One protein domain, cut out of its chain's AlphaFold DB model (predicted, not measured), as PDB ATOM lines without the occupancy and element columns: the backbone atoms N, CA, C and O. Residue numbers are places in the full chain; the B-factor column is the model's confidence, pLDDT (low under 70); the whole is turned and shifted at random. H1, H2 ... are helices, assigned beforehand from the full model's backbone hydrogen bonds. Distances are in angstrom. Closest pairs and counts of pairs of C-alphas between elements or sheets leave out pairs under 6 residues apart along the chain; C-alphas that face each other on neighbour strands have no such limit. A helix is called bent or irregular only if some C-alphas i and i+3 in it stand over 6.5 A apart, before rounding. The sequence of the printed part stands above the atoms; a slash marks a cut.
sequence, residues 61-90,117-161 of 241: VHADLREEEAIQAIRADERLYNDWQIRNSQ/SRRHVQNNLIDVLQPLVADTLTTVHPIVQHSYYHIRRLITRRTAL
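What this domain is: This is residues 61 to 90 and 117 to 161 of the 241 residues of an uncharacterized protein of Proteobacteria bacterium (UniProt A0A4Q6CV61). One long helix, H1, makes the longest axis of the domain, with H3 side by side with its first half and running back the opposite way, and H4 crossing H1 almost at a right angle over residues 70 to 74. The four-residue H2 packs on H1 at residues 77 to 81, and residues 156 to 161, of which 156 is the last residue of H4, stick out as a free tail. The printed part has 75 residues, with four named helices in the order H1, H2, H3, H4 and no named strand, and its class is all helix. The whole is compact, with a radius of gyration of the C-alphas of 12.7 A, and flat in outline, spanning 40 by 33 by 18 A.

Where its parts are: H1 is the longest helix, residues 67 to 90, and runs 34.6 A from C-alpha 67 at (-2.034, 42.015, 19.929) to C-alpha 90 at (-7.178, 25.881, -10.282). H3, residues 123 to 132, is 14.8 A long and only just irregular: C-alphas 128 and 131 are 6.8 A apart. H4, residues 142 to 156, is 20.8 A long and ends with C-alpha 156 at (-13.343, 38.810, 11.393). H2, residues 118 to 121, is 5.6 A long.

How they stand to each other: H1 touches H3 with its residues 69 to 77 alone, at a shallow tilt of 25 degrees, opposite ways; the closest C-alphas are those of Ala 73 and Asn 124, 4.8 A apart. H1 touches H4 with residues 70 to 74 alone, about perpendicular at 88 degrees, and the closest C-alphas, those of Ile 74 and Arg 152, are 6.8 A apart. H1 touches H2 with residues 77 to 81 alone, closest at the C-alphas of Asp 77 and Val 121, 5.6 A apart. H4 touches H3 with residues 144 to 148 alone, at a steep tilt of 63 degrees, opposite ways; the closest C-alphas are those of Ile 126 and Val 144, 6.6 A apart. The helix packing is mostly crossed, but only just: of these 3 pairs with a tilt, 1 is at a shallow tilt. H2 and H4 are close but not clearly touching, with the C-alphas of Arg 119 and Gln 145 at 7.3 A, while H2 and H3 meet only through their link. In H1 and H4 every O i to N i+4 pair is within hydrogen-bond range, in H3 4 of 6 are, and H2 is too short for such a pair.

The domain as a whole: The two C-alphas farthest apart are those of Ala 63 and Gln 90, 40.9 A. Residues 91 to 116 are not printed, and C-alphas 90 and 117 are 17.8 A apart across this cut, which falls in the link from H1 to H2. Of the links that are printed whole, H2 to H3 is tight and H3 to H4 is short. The mean pLDDT of the printed part is 85.2, and residues 89 to 90, 117 to 120 and 158 to 160 are under 70.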
ATOM      1  N   VAL A  61      -6.577  33.378  25.517       91.38
ATOM      2  CA  VAL A  61      -5.321  33.712  24.841       91.38
ATOM      3  C   VAL A  61      -4.232  33.908  25.895       91.38
ATOM      4  O   VAL A  61      -4.536  34.307  27.021       91.38
ATOM      5  N   HIS A  62      -2.976  33.616  25.549       91.06
ATOM      6  CA  HIS A  62      -1.839  33.813  26.449       91.06
ATOM      7  C   HIS A  62      -1.694  35.286  26.866       91.06
ATOM      8  O   HIS A  62      -1.796  36.178  26.020       91.06
ATOM      9  N   ALA A  63      -1.445  35.539  28.155       90.75
ATOM     10  CA  ALA A  63      -1.430  36.884  28.735       90.75
ATOM     11  C   ALA A  63      -0.365  37.802  28.111       90.75
ATOM     12  O   ALA A  63      -0.632  38.977  27.887       90.75
ATOM     13  N   ASP A  64       0.792  37.238  27.764       92.06
ATOM     14  CA  ASP A  64       1.923  37.989  27.201       92.06
ATOM     15  C   ASP A  64       1.909  38.088  25.667       92.06
ATOM     16  O   ASP A  64       2.829  38.631  25.060       92.06
ATOM     17  N   LEU A  65       0.868  37.562  25.009       93.19
ATOM     18  CA  LEU A  65       0.761  37.632  23.554       93.19
ATOM     19  C   LEU A  65       0.498  39.074  23.101       93.19
ATOM     20  O   LEU A  65      -0.528  39.665  23.438       93.19
ATOM     21  N   ARG A  66       1.383  39.644  22.282       94.12
ATOM     22  CA  ARG A  66       1.163  40.993  21.746       94.12
ATOM     23  C   ARG A  66       0.061  40.981  20.693       94.12
ATOM     24  O   ARG A  66       0.038  40.136  19.797       94.12
ATOM     25  N   GLU A  67      -0.849  41.950  20.790       92.81
ATOM     26  CA  GLU A  67      -2.034  42.015  19.929       92.81
ATOM     27  C   GLU A  67      -1.667  42.125  18.442       92.81
ATOM     28  O   GLU A  67      -2.193  41.383  17.611       92.81
ATOM     29  N   GLU A  68      -0.723  43.000  18.105       93.50
ATOM     30  CA  GLU A  68      -0.289  43.214  16.723       93.50
ATOM     31  C   GLU A  68       0.319  41.951  16.105       93.50
ATOM     32  O   GLU A  68      -0.036  41.590  14.981       93.50
ATOM     33  N   GLU A  69       1.170  41.244  16.851       94.56
ATOM     34  CA  GLU A  69       1.815  40.008  16.399       94.56
ATOM     35  C   GLU A  69       0.791  38.904  16.164       94.56
ATOM     36  O   GLU A  69       0.804  38.254  15.120       94.56
ATOM     37  N   ALA A  70      -0.161  38.743  17.086       92.94
ATOM     38  CA  ALA A  70      -1.222  37.757  16.944       92.94
ATOM     39  C   ALA A  70      -2.109  38.027  15.718       92.94
ATOM     40  O   ALA A  70      -2.463  37.108  14.974       92.94
ATOM     41  N   ILE A  71      -2.461  39.295  15.482       93.00
ATOM     42  CA  ILE A  71      -3.256  39.696  14.318       93.00
ATOM     43  C   ILE A  71      -2.474  39.457  13.022       93.00
ATOM     44  O   ILE A  71      -3.051  38.972  12.044       93.00
ATOM     45  N   GLN A  72      -1.188  39.808  12.986       94.88
ATOM     46  CA  GLN A  72      -0.336  39.603  11.815       94.88
ATOM     47  C   GLN A  72      -0.144  38.116  11.512       94.88
ATOM     48  O   GLN A  72      -0.356  37.716  10.367       94.88
ATOM     49  N   ALA A  73       0.149  37.304  12.529       94.19
ATOM     50  CA  ALA A  73       0.299  35.860  12.408       94.19
ATOM     51  C   ALA A  73      -0.963  35.202  11.839       94.19
ATOM     52  O   ALA A  73      -0.902  34.512  10.825       94.19
ATOM     53  N   ILE A  74      -2.139  35.509  12.396       93.00
ATOM     54  CA  ILE A  74      -3.401  34.941  11.898       93.00
ATOM     55  C   ILE A  74      -3.700  35.402  10.474       93.00
ATOM     56  O   ILE A  74      -4.186  34.621   9.661       93.00
ATOM     57  N   ARG A  75      -3.418  36.665  10.132       92.50
ATOM     58  CA  ARG A  75      -3.584  37.137   8.750       92.50
ATOM     59  C   ARG A  75      -2.633  36.423   7.790       92.50
ATOM     60  O   ARG A  75      -3.040  36.165   6.661       92.50
ATOM     61  N   ALA A  76      -1.403  36.124   8.205       92.31
ATOM     62  CA  ALA A  76      -0.450  35.360   7.409       92.31
ATOM     63  C   ALA A  76      -0.928  33.913   7.205       92.31
ATOM     64  O   ALA A  76      -0.988  33.455   6.064       92.31
ATOM     65  N   ASP A  77      -1.383  33.250   8.271       90.31
ATOM     66  CA  ASP A  77      -1.953  31.900   8.213       90.31
ATOM     67  C   ASP A  77      -3.194  31.843   7.298       90.31
ATOM     68  O   ASP A  77      -3.308  30.963   6.443       90.31
ATOM     69  N   GLU A  78      -4.109  32.821   7.399       88.88
ATOM     70  CA  GLU A  78      -5.285  32.902   6.518       88.88
ATOM     71  C   GLU A  78      -4.892  33.130   5.049       88.88
ATOM     72  O   GLU A  78      -5.526  32.563   4.160       88.88
ATOM     73  N   ARG A  79      -3.863  33.945   4.766       88.88
ATOM     74  CA  ARG A  79      -3.364  34.149   3.391       88.88
ATOM     75  C   ARG A  79      -2.808  32.855   2.815       88.88
ATOM     76  O   ARG A  79      -3.240  32.457   1.741       88.88
ATOM     77  N   LEU A  80      -1.937  32.168   3.553       87.19
ATOM     78  CA  LEU A  80      -1.371  30.884   3.132       87.19
ATOM     79  C   LEU A  80      -2.465  29.847   2.863       87.19
ATOM     80  O   LEU A  80      -2.407  29.125   1.866       87.19
ATOM     81  N   TYR A  81      -3.486  29.803   3.721       86.38
ATOM     82  CA  TYR A  81      -4.633  28.927   3.530       86.38
ATOM     83  C   TYR A  81      -5.422  29.285   2.264       86.38
ATOM     84  O   TYR A  81      -5.754  28.400   1.478       86.38
ATOM     85  N   ASN A  82      -5.696  30.570   2.030       84.75
ATOM     86  CA  ASN A  82      -6.416  31.020   0.840       84.75
ATOM     87  C   ASN A  82      -5.615  30.751  -0.446       84.75
ATOM     88  O   ASN A  82      -6.173  30.234  -1.410       84.75
ATOM     89  N   ASP A  83      -4.307  31.012  -0.450       84.38
ATOM     90  CA  ASP A  83      -3.417  30.724  -1.582       84.38
ATOM     91  C   ASP A  83      -3.355  29.221  -1.878       84.38
ATOM     92  O   ASP A  83      -3.288  28.790  -3.031       84.38
ATOM     93  N   TRP A  84      -3.379  28.394  -0.832       81.88
ATOM     94  CA  TRP A  84      -3.496  26.949  -0.965       81.88
ATOM     95  C   TRP A  84      -4.853  26.546  -1.567       81.88
ATOM     96  O   TRP A  84      -4.894  25.754  -2.510       81.88
ATOM     97  N   GLN A  85      -5.964  27.126  -1.101       81.44
ATOM     98  CA  GLN A  85      -7.292  26.853  -1.660       81.44
ATOM     99  C   GLN A  85      -7.389  27.232  -3.144       81.44
ATOM    100  O   GLN A  85      -7.923  26.454  -3.933       81.44
ATOM    101  N   ILE A  86      -6.849  28.392  -3.530       80.75
ATOM    102  CA  ILE A  86      -6.850  28.876  -4.917       80.75
ATOM    103  C   ILE A  86      -6.022  27.953  -5.820       80.75
ATOM    104  O   ILE A  86      -6.474  27.583  -6.902       80.75
ATOM    105  N   ARG A  87      -4.829  27.527  -5.384       75.69
ATOM    106  CA  ARG A  87      -3.989  26.610  -6.175       75.69
ATOM    107  C   ARG A  87      -4.680  25.271  -6.436       75.69
ATOM    108  O   ARG A  87      -4.635  24.766  -7.557       75.69
ATOM    109  N   ASN A  88      -5.378  24.717  -5.446       70.81
ATOM    110  CA  ASN A  88      -6.073  23.441  -5.626       70.81
ATOM    111  C   ASN A  88      -7.361  23.552  -6.439       70.81
ATOM    112  O   ASN A  88      -7.661  22.640  -7.211       70.81
ATOM    113  N   SER A  89      -8.096  24.659  -6.337       67.50
ATOM    114  CA  SER A  89      -9.268  24.882  -7.192       67.50
ATOM    115  C   SER A  89      -8.873  25.089  -8.662       67.50
ATOM    116  O   SER A  89      -9.548  24.578  -9.554       67.50
ATOM    117  N   GLN A  90      -7.734  25.737  -8.930       60.84
ATOM    118  CA  GLN A  90      -7.178  25.881 -10.282       60.84
ATOM    119  C   GLN A  90      -6.662  24.552 -10.863       60.84
ATOM    120  O   GLN A  90      -6.822  24.298 -12.060       60.84
ATOM    121  N   SER A 117      -6.715  21.007   6.062       62.84
ATOM    122  CA  SER A 117      -7.586  21.674   7.020       62.84
ATOM    123  C   SER A 117      -6.876  22.931   7.507       62.84
ATOM    124  O   SER A 117      -5.673  22.871   7.758       62.84
ATOM    125  N   ARG A 118      -7.609  24.041   7.690       64.94
ATOM    126  CA  ARG A 118      -7.074  25.320   8.213       64.94
ATOM    127  C   ARG A 118      -6.147  25.145   9.415       64.94
ATOM    128  O   ARG A 118      -5.204  25.907   9.574       64.94
ATOM    129  N   ARG A 119      -6.409  24.120  10.233       61.47
ATOM    130  CA  ARG A 119      -5.590  23.740  11.390       61.47
ATOM    131  C   ARG A 119      -4.115  23.555  11.014       61.47
ATOM    132  O   ARG A 119      -3.256  24.015  11.741       61.47
ATOM    133  N   HIS A 120      -3.814  22.997   9.844       69.31
ATOM    134  CA  HIS A 120      -2.449  22.711   9.386       69.31
ATOM    135  C   HIS A 120      -1.651  23.939   8.930       69.31
ATOM    136  O   HIS A 120      -0.477  23.795   8.609       69.31
ATOM    137  N   VAL A 121      -2.262  25.127   8.875       79.75
ATOM    138  CA  VAL A 121      -1.608  26.349   8.375       79.75
ATOM    139  C   VAL A 121      -1.260  27.312   9.515       79.75
ATOM    140  O   VAL A 121      -0.884  28.440   9.263       79.75
ATOM    141  N   GLN A 122      -1.358  26.885  10.776       85.69
ATOM    142  CA  GLN A 122      -1.204  27.748  11.961       85.69
ATOM    143  C   GLN A 122       0.260  27.990  12.381       85.69
ATOM    144  O   GLN A 122       0.537  28.194  13.563       85.69
ATOM    145  N   ASN A 123       1.210  27.930  11.444       89.19
ATOM    146  CA  ASN A 123       2.641  27.992  11.758       89.19
ATOM    147  C   ASN A 123       3.065  29.381  12.246       89.19
ATOM    148  O   ASN A 123       3.804  29.467  13.219       89.19
ATOM    149  N   ASN A 124       2.542  30.463  11.656       93.31
ATOM    150  CA  ASN A 124       2.917  31.806  12.105       93.31
ATOM    151  C   ASN A 124       2.383  32.067  13.518       93.31
ATOM    152  O   ASN A 124       3.048  32.708  14.326       93.31
ATOM    153  N   LEU A 125       1.186  31.564  13.847       93.25
ATOM    154  CA  LEU A 125       0.676  31.663  15.213       93.25
ATOM    155  C   LEU A 125       1.500  30.820  16.196       93.25
ATOM    156  O   LEU A 125       1.708  31.257  17.329       93.25
ATOM    157  N   ILE A 126       1.967  29.637  15.783       93.38
ATOM    158  CA  ILE A 126       2.884  28.816  16.584       93.38
ATOM    159  C   ILE A 126       4.164  29.594  16.877       93.38
ATOM    160  O   ILE A 126       4.521  29.687  18.042       93.38
ATOM    161  N   ASP A 127       4.791  30.215  15.877       94.69
ATOM    162  CA  ASP A 127       6.043  30.962  16.054       94.69
ATOM    163  C   ASP A 127       5.912  32.094  17.085       94.69
ATOM    164  O   ASP A 127       6.826  32.332  17.875       94.69
ATOM    165  N   VAL A 128       4.754  32.761  17.127       95.25
ATOM    166  CA  VAL A 128       4.483  33.828  18.104       95.25
ATOM    167  C   VAL A 128       4.154  33.269  19.497       95.25
ATOM    168  O   VAL A 128       4.497  33.883  20.506       95.25
ATOM    169  N   LEU A 129       3.497  32.110  19.591       92.75
ATOM    170  CA  LEU A 129       3.122  31.496  20.874       92.75
ATOM    171  C   LEU A 129       4.249  30.674  21.511       92.75
ATOM    172  O   LEU A 129       4.319  30.605  22.734       92.75
ATOM    173  N   GLN A 130       5.109  30.050  20.709       93.81
ATOM    174  CA  GLN A 130       6.170  29.144  21.145       93.81
ATOM    175  C   GLN A 130       7.111  29.744  22.200       93.81
ATOM    176  O   GLN A 130       7.409  29.031  23.154       93.81
ATOM    177  N   PRO A 131       7.563  31.014  22.110       93.06
ATOM    178  CA  PRO A 131       8.407  31.599  23.154       93.06
ATOM    179  C   PRO A 131       7.656  31.905  24.459       93.06
ATOM    180  O   PRO A 131       8.293  32.200  25.465       93.06
ATOM    181  N   LEU A 132       6.319  31.867  24.455       91.00
ATOM    182  CA  LEU A 132       5.482  32.197  25.613       91.00
ATOM    183  C   LEU A 132       5.117  30.968  26.454       91.00
ATOM    184  O   LEU A 132       4.566  31.109  27.541       91.00
ATOM    185  N   VAL A 133       5.382  29.763  25.951       87.94
ATOM    186  CA  VAL A 133       4.990  28.507  26.592       87.94
ATOM    187  C   VAL A 133       6.183  27.565  26.690       87.94
ATOM    188  O   VAL A 133       7.055  27.557  25.827       87.94
ATOM    189  N   ALA A 134       6.218  26.748  27.741       84.94
ATOM    190  CA  ALA A 134       7.274  25.749  27.913       84.94
ATOM    191  C   ALA A 134       7.108  24.541  26.969       84.94
ATOM    192  O   ALA A 134       8.083  23.874  26.630       84.94
ATOM    193  N   ASP A 135       5.873  24.262  26.545       84.25
ATOM    194  CA  ASP A 135       5.542  23.090  25.740       84.25
ATOM    195  C   ASP A 135       5.930  23.271  24.268       84.25
ATOM    196  O   ASP A 135       5.871  24.367  23.707       84.25
ATOM    197  N   THR A 136       6.262  22.168  23.595       88.00
ATOM    198  CA  THR A 136       6.418  22.177  22.133       88.00
ATOM    199  C   THR A 136       5.050  22.282  21.469       88.00
ATOM    200  O   THR A 136       4.196  21.404  21.625       88.00
ATOM    201  N   LEU A 137       4.834  23.350  20.704       88.62
ATOM    202  CA  LEU A 137       3.561  23.607  20.052       88.62
ATOM    203  C   LEU A 137       3.475  22.927  18.687       88.62
ATOM    204  O   LEU A 137       4.408  22.902  17.892       88.62
ATOM    205  N   THR A 138       2.286  22.410  18.400       88.19
ATOM    206  CA  THR A 138       1.900  21.887  17.088       88.19
ATOM    207  C   THR A 138       0.555  22.478  16.686       88.19
ATOM    208  O   THR A 138      -0.173  23.042  17.503       88.19
ATOM    209  N   THR A 139       0.171  22.298  15.428       83.88
ATOM    210  CA  THR A 139      -1.117  22.749  14.873       83.88
ATOM    211  C   THR A 139      -2.344  22.103  15.528       83.88
ATOM    212  O   THR A 139      -3.469  22.599  15.421       83.88
ATOM    213  N   VAL A 140      -2.153  20.982  16.225       82.38
ATOM    214  CA  VAL A 140      -3.207  20.314  16.998       82.38
ATOM    215  C   VAL A 140      -3.177  20.674  18.479       82.38
ATOM    216  O   VAL A 140      -4.096  20.305  19.204       82.38
ATOM    217  N   HIS A 141      -2.162  21.419  18.926       83.50
ATOM    218  CA  HIS A 141      -2.030  21.793  20.322       83.50
ATOM    219  C   HIS A 141      -3.207  22.688  20.746       83.50
ATOM    220  O   HIS A 141      -3.489  23.689  20.074       83.50
ATOM    221  N   PRO A 142      -3.888  22.397  21.868       81.00
ATOM    222  CA  PRO A 142      -5.077  23.142  22.265       81.00
ATOM    223  C   PRO A 142      -4.852  24.651  22.417       81.00
ATOM    224  O   PRO A 142      -5.704  25.432  22.004       81.00
ATOM    225  N   ILE A 143      -3.696  25.094  22.934       86.12
ATOM    226  CA  ILE A 143      -3.358  26.535  23.016       86.12
ATOM    227  C   ILE A 143      -3.461  27.205  21.651       86.12
ATOM    228  O   ILE A 143      -4.043  28.286  21.540       86.12
ATOM    229  N   VAL A 144      -2.914  26.559  20.620       88.06
ATOM    230  CA  VAL A 144      -2.876  27.082  19.254       88.06
ATOM    231  C   VAL A 144      -4.291  27.110  18.686       88.06
ATOM    232  O   VAL A 144      -4.743  28.154  18.216       88.06
ATOM    233  N   GLN A 145      -5.041  26.011  18.823       85.19
ATOM    234  CA  GLN A 145      -6.417  25.916  18.328       85.19
ATOM    235  C   GLN A 145      -7.354  26.939  18.983       85.19
ATOM    236  O   GLN A 145      -8.091  27.636  18.278       85.19
ATOM    237  N   HIS A 146      -7.303  27.067  20.312       84.50
ATOM    238  CA  HIS A 146      -8.113  28.030  21.056       84.50
ATOM    239  C   HIS A 146      -7.728  29.469  20.706       84.50
ATOM    240  O   HIS A 146      -8.605  30.261  20.349       84.50
ATOM    241  N   SER A 147      -6.434  29.806  20.745       89.88
ATOM    242  CA  SER A 147      -5.969  31.168  20.448       89.88
ATOM    243  C   SER A 147      -6.355  31.576  19.028       89.88
ATOM    244  O   SER A 147      -6.973  32.623  18.833       89.88
ATOM    245  N   TYR A 148      -6.101  30.706  18.044       90.69
ATOM    246  CA  TYR A 148      -6.503  30.933  16.660       90.69
ATOM    247  C   TYR A 148      -8.016  31.145  16.546       90.69
ATOM    248  O   TYR A 148      -8.451  32.130  15.955       90.69
ATOM    249  N   TYR A 149      -8.834  30.260  17.129       88.31
ATOM    250  CA  TYR A 149     -10.293  30.347  17.037       88.31
ATOM    251  C   TYR A 149     -10.828  31.680  17.582       88.31
ATOM    252  O   TYR A 149     -11.600  32.361  16.897       88.31
ATOM    253  N   HIS A 150     -10.415  32.071  18.791       88.62
ATOM    254  CA  HIS A 150     -10.948  33.260  19.455       88.62
ATOM    255  C   HIS A 150     -10.447  34.557  18.819       88.62
ATOM    256  O   HIS A 150     -11.258  35.449  18.550       88.62
ATOM    257  N   ILE A 151      -9.153  34.650  18.504       91.75
ATOM    258  CA  ILE A 151      -8.591  35.858  17.892       91.75
ATOM    259  C   ILE A 151      -9.105  36.014  16.457       91.75
ATOM    260  O   ILE A 151      -9.546  37.100  16.083       91.75
ATOM    261  N   ARG A 152      -9.169  34.932  15.666       90.94
ATOM    262  CA  ARG A 152      -9.771  34.965  14.323       90.94
ATOM    263  C   ARG A 152     -11.217  35.451  14.379       90.94
ATOM    264  O   ARG A 152     -11.630  36.288  13.571       90.94
ATOM    265  N   ARG A 153     -12.008  34.942  15.328       88.12
ATOM    266  CA  ARG A 153     -13.408  35.352  15.504       88.12
ATOM    267  C   ARG A 153     -13.532  36.835  15.859       88.12
ATOM    268  O   ARG A 153     -14.448  37.474  15.343       88.12
ATOM    269  N   LEU A 154     -12.618  37.368  16.671       88.69
ATOM    270  CA  LEU A 154     -12.547  38.790  17.007       88.69
ATOM    271  C   LEU A 154     -12.233  39.646  15.767       88.69
ATOM    272  O   LEU A 154     -13.019  40.521  15.414       88.69
ATOM    273  N   ILE A 155     -11.152  39.348  15.036       88.50
ATOM    274  CA  ILE A 155     -10.722  40.166  13.882       88.50
ATOM    275  C   ILE A 155     -11.682  40.102  12.686       88.50
ATOM    276  O   ILE A 155     -11.753  41.048  11.900       88.50
ATOM    277  N   THR A 156     -12.403  38.986  12.516       84.56
ATOM    278  CA  THR A 156     -13.343  38.810  11.393       84.56
ATOM    279  C   THR A 156     -14.616  39.627  11.614       84.56
ATOM    280  O   THR A 156     -15.246  40.077  10.661       84.56
ATOM    281  N   ARG A 157     -15.002  39.858  12.874       75.25
ATOM    282  CA  ARG A 157     -16.215  40.590  13.252       75.25
ATOM    283  C   ARG A 157     -15.906  42.061  13.538       75.25
ATOM    284  O   ARG A 157     -16.152  42.545  14.633       75.25
ATOM    285  N   ARG A 158     -15.397  42.782  12.532       59.06
ATOM    286  CA  ARG A 158     -14.929  44.183  12.655       59.06
ATOM    287  C   ARG A 158     -15.930  45.181  13.263       59.06
ATOM    288  O   ARG A 158     -15.504  46.238  13.705       59.06
ATOM    289  N   THR A 159     -17.228  44.878  13.280       57.34
ATOM    290  CA  THR A 159     -18.288  45.776  13.781       57.34
ATOM    291  C   THR A 159     -19.161  45.173  14.883       57.34
ATOM    292  O   THR A 159     -20.015  45.870  15.422       57.34
ATOM    293  N   ALA A 160     -18.973  43.898  15.238       62.97
ATOM    294  CA  ALA A 160     -19.827  43.211  16.202       62.97
ATOM    295  C   ALA A 160     -19.004  42.737  17.398       62.97
ATOM    296  O   ALA A 160     -18.144  41.867  17.260       62.97
ATOM    297  N   LEU A 161     -19.327  43.284  18.572       77.50
ATOM    298  CA  LEU A 161     -18.812  42.827  19.858       77.50
ATOM    299  C   LEU A 161     -18.944  41.304  19.964       77.50
ATOM    300  O   LEU A 161     -19.989  40.718  19.653       77.50
TER     301      LEU A 161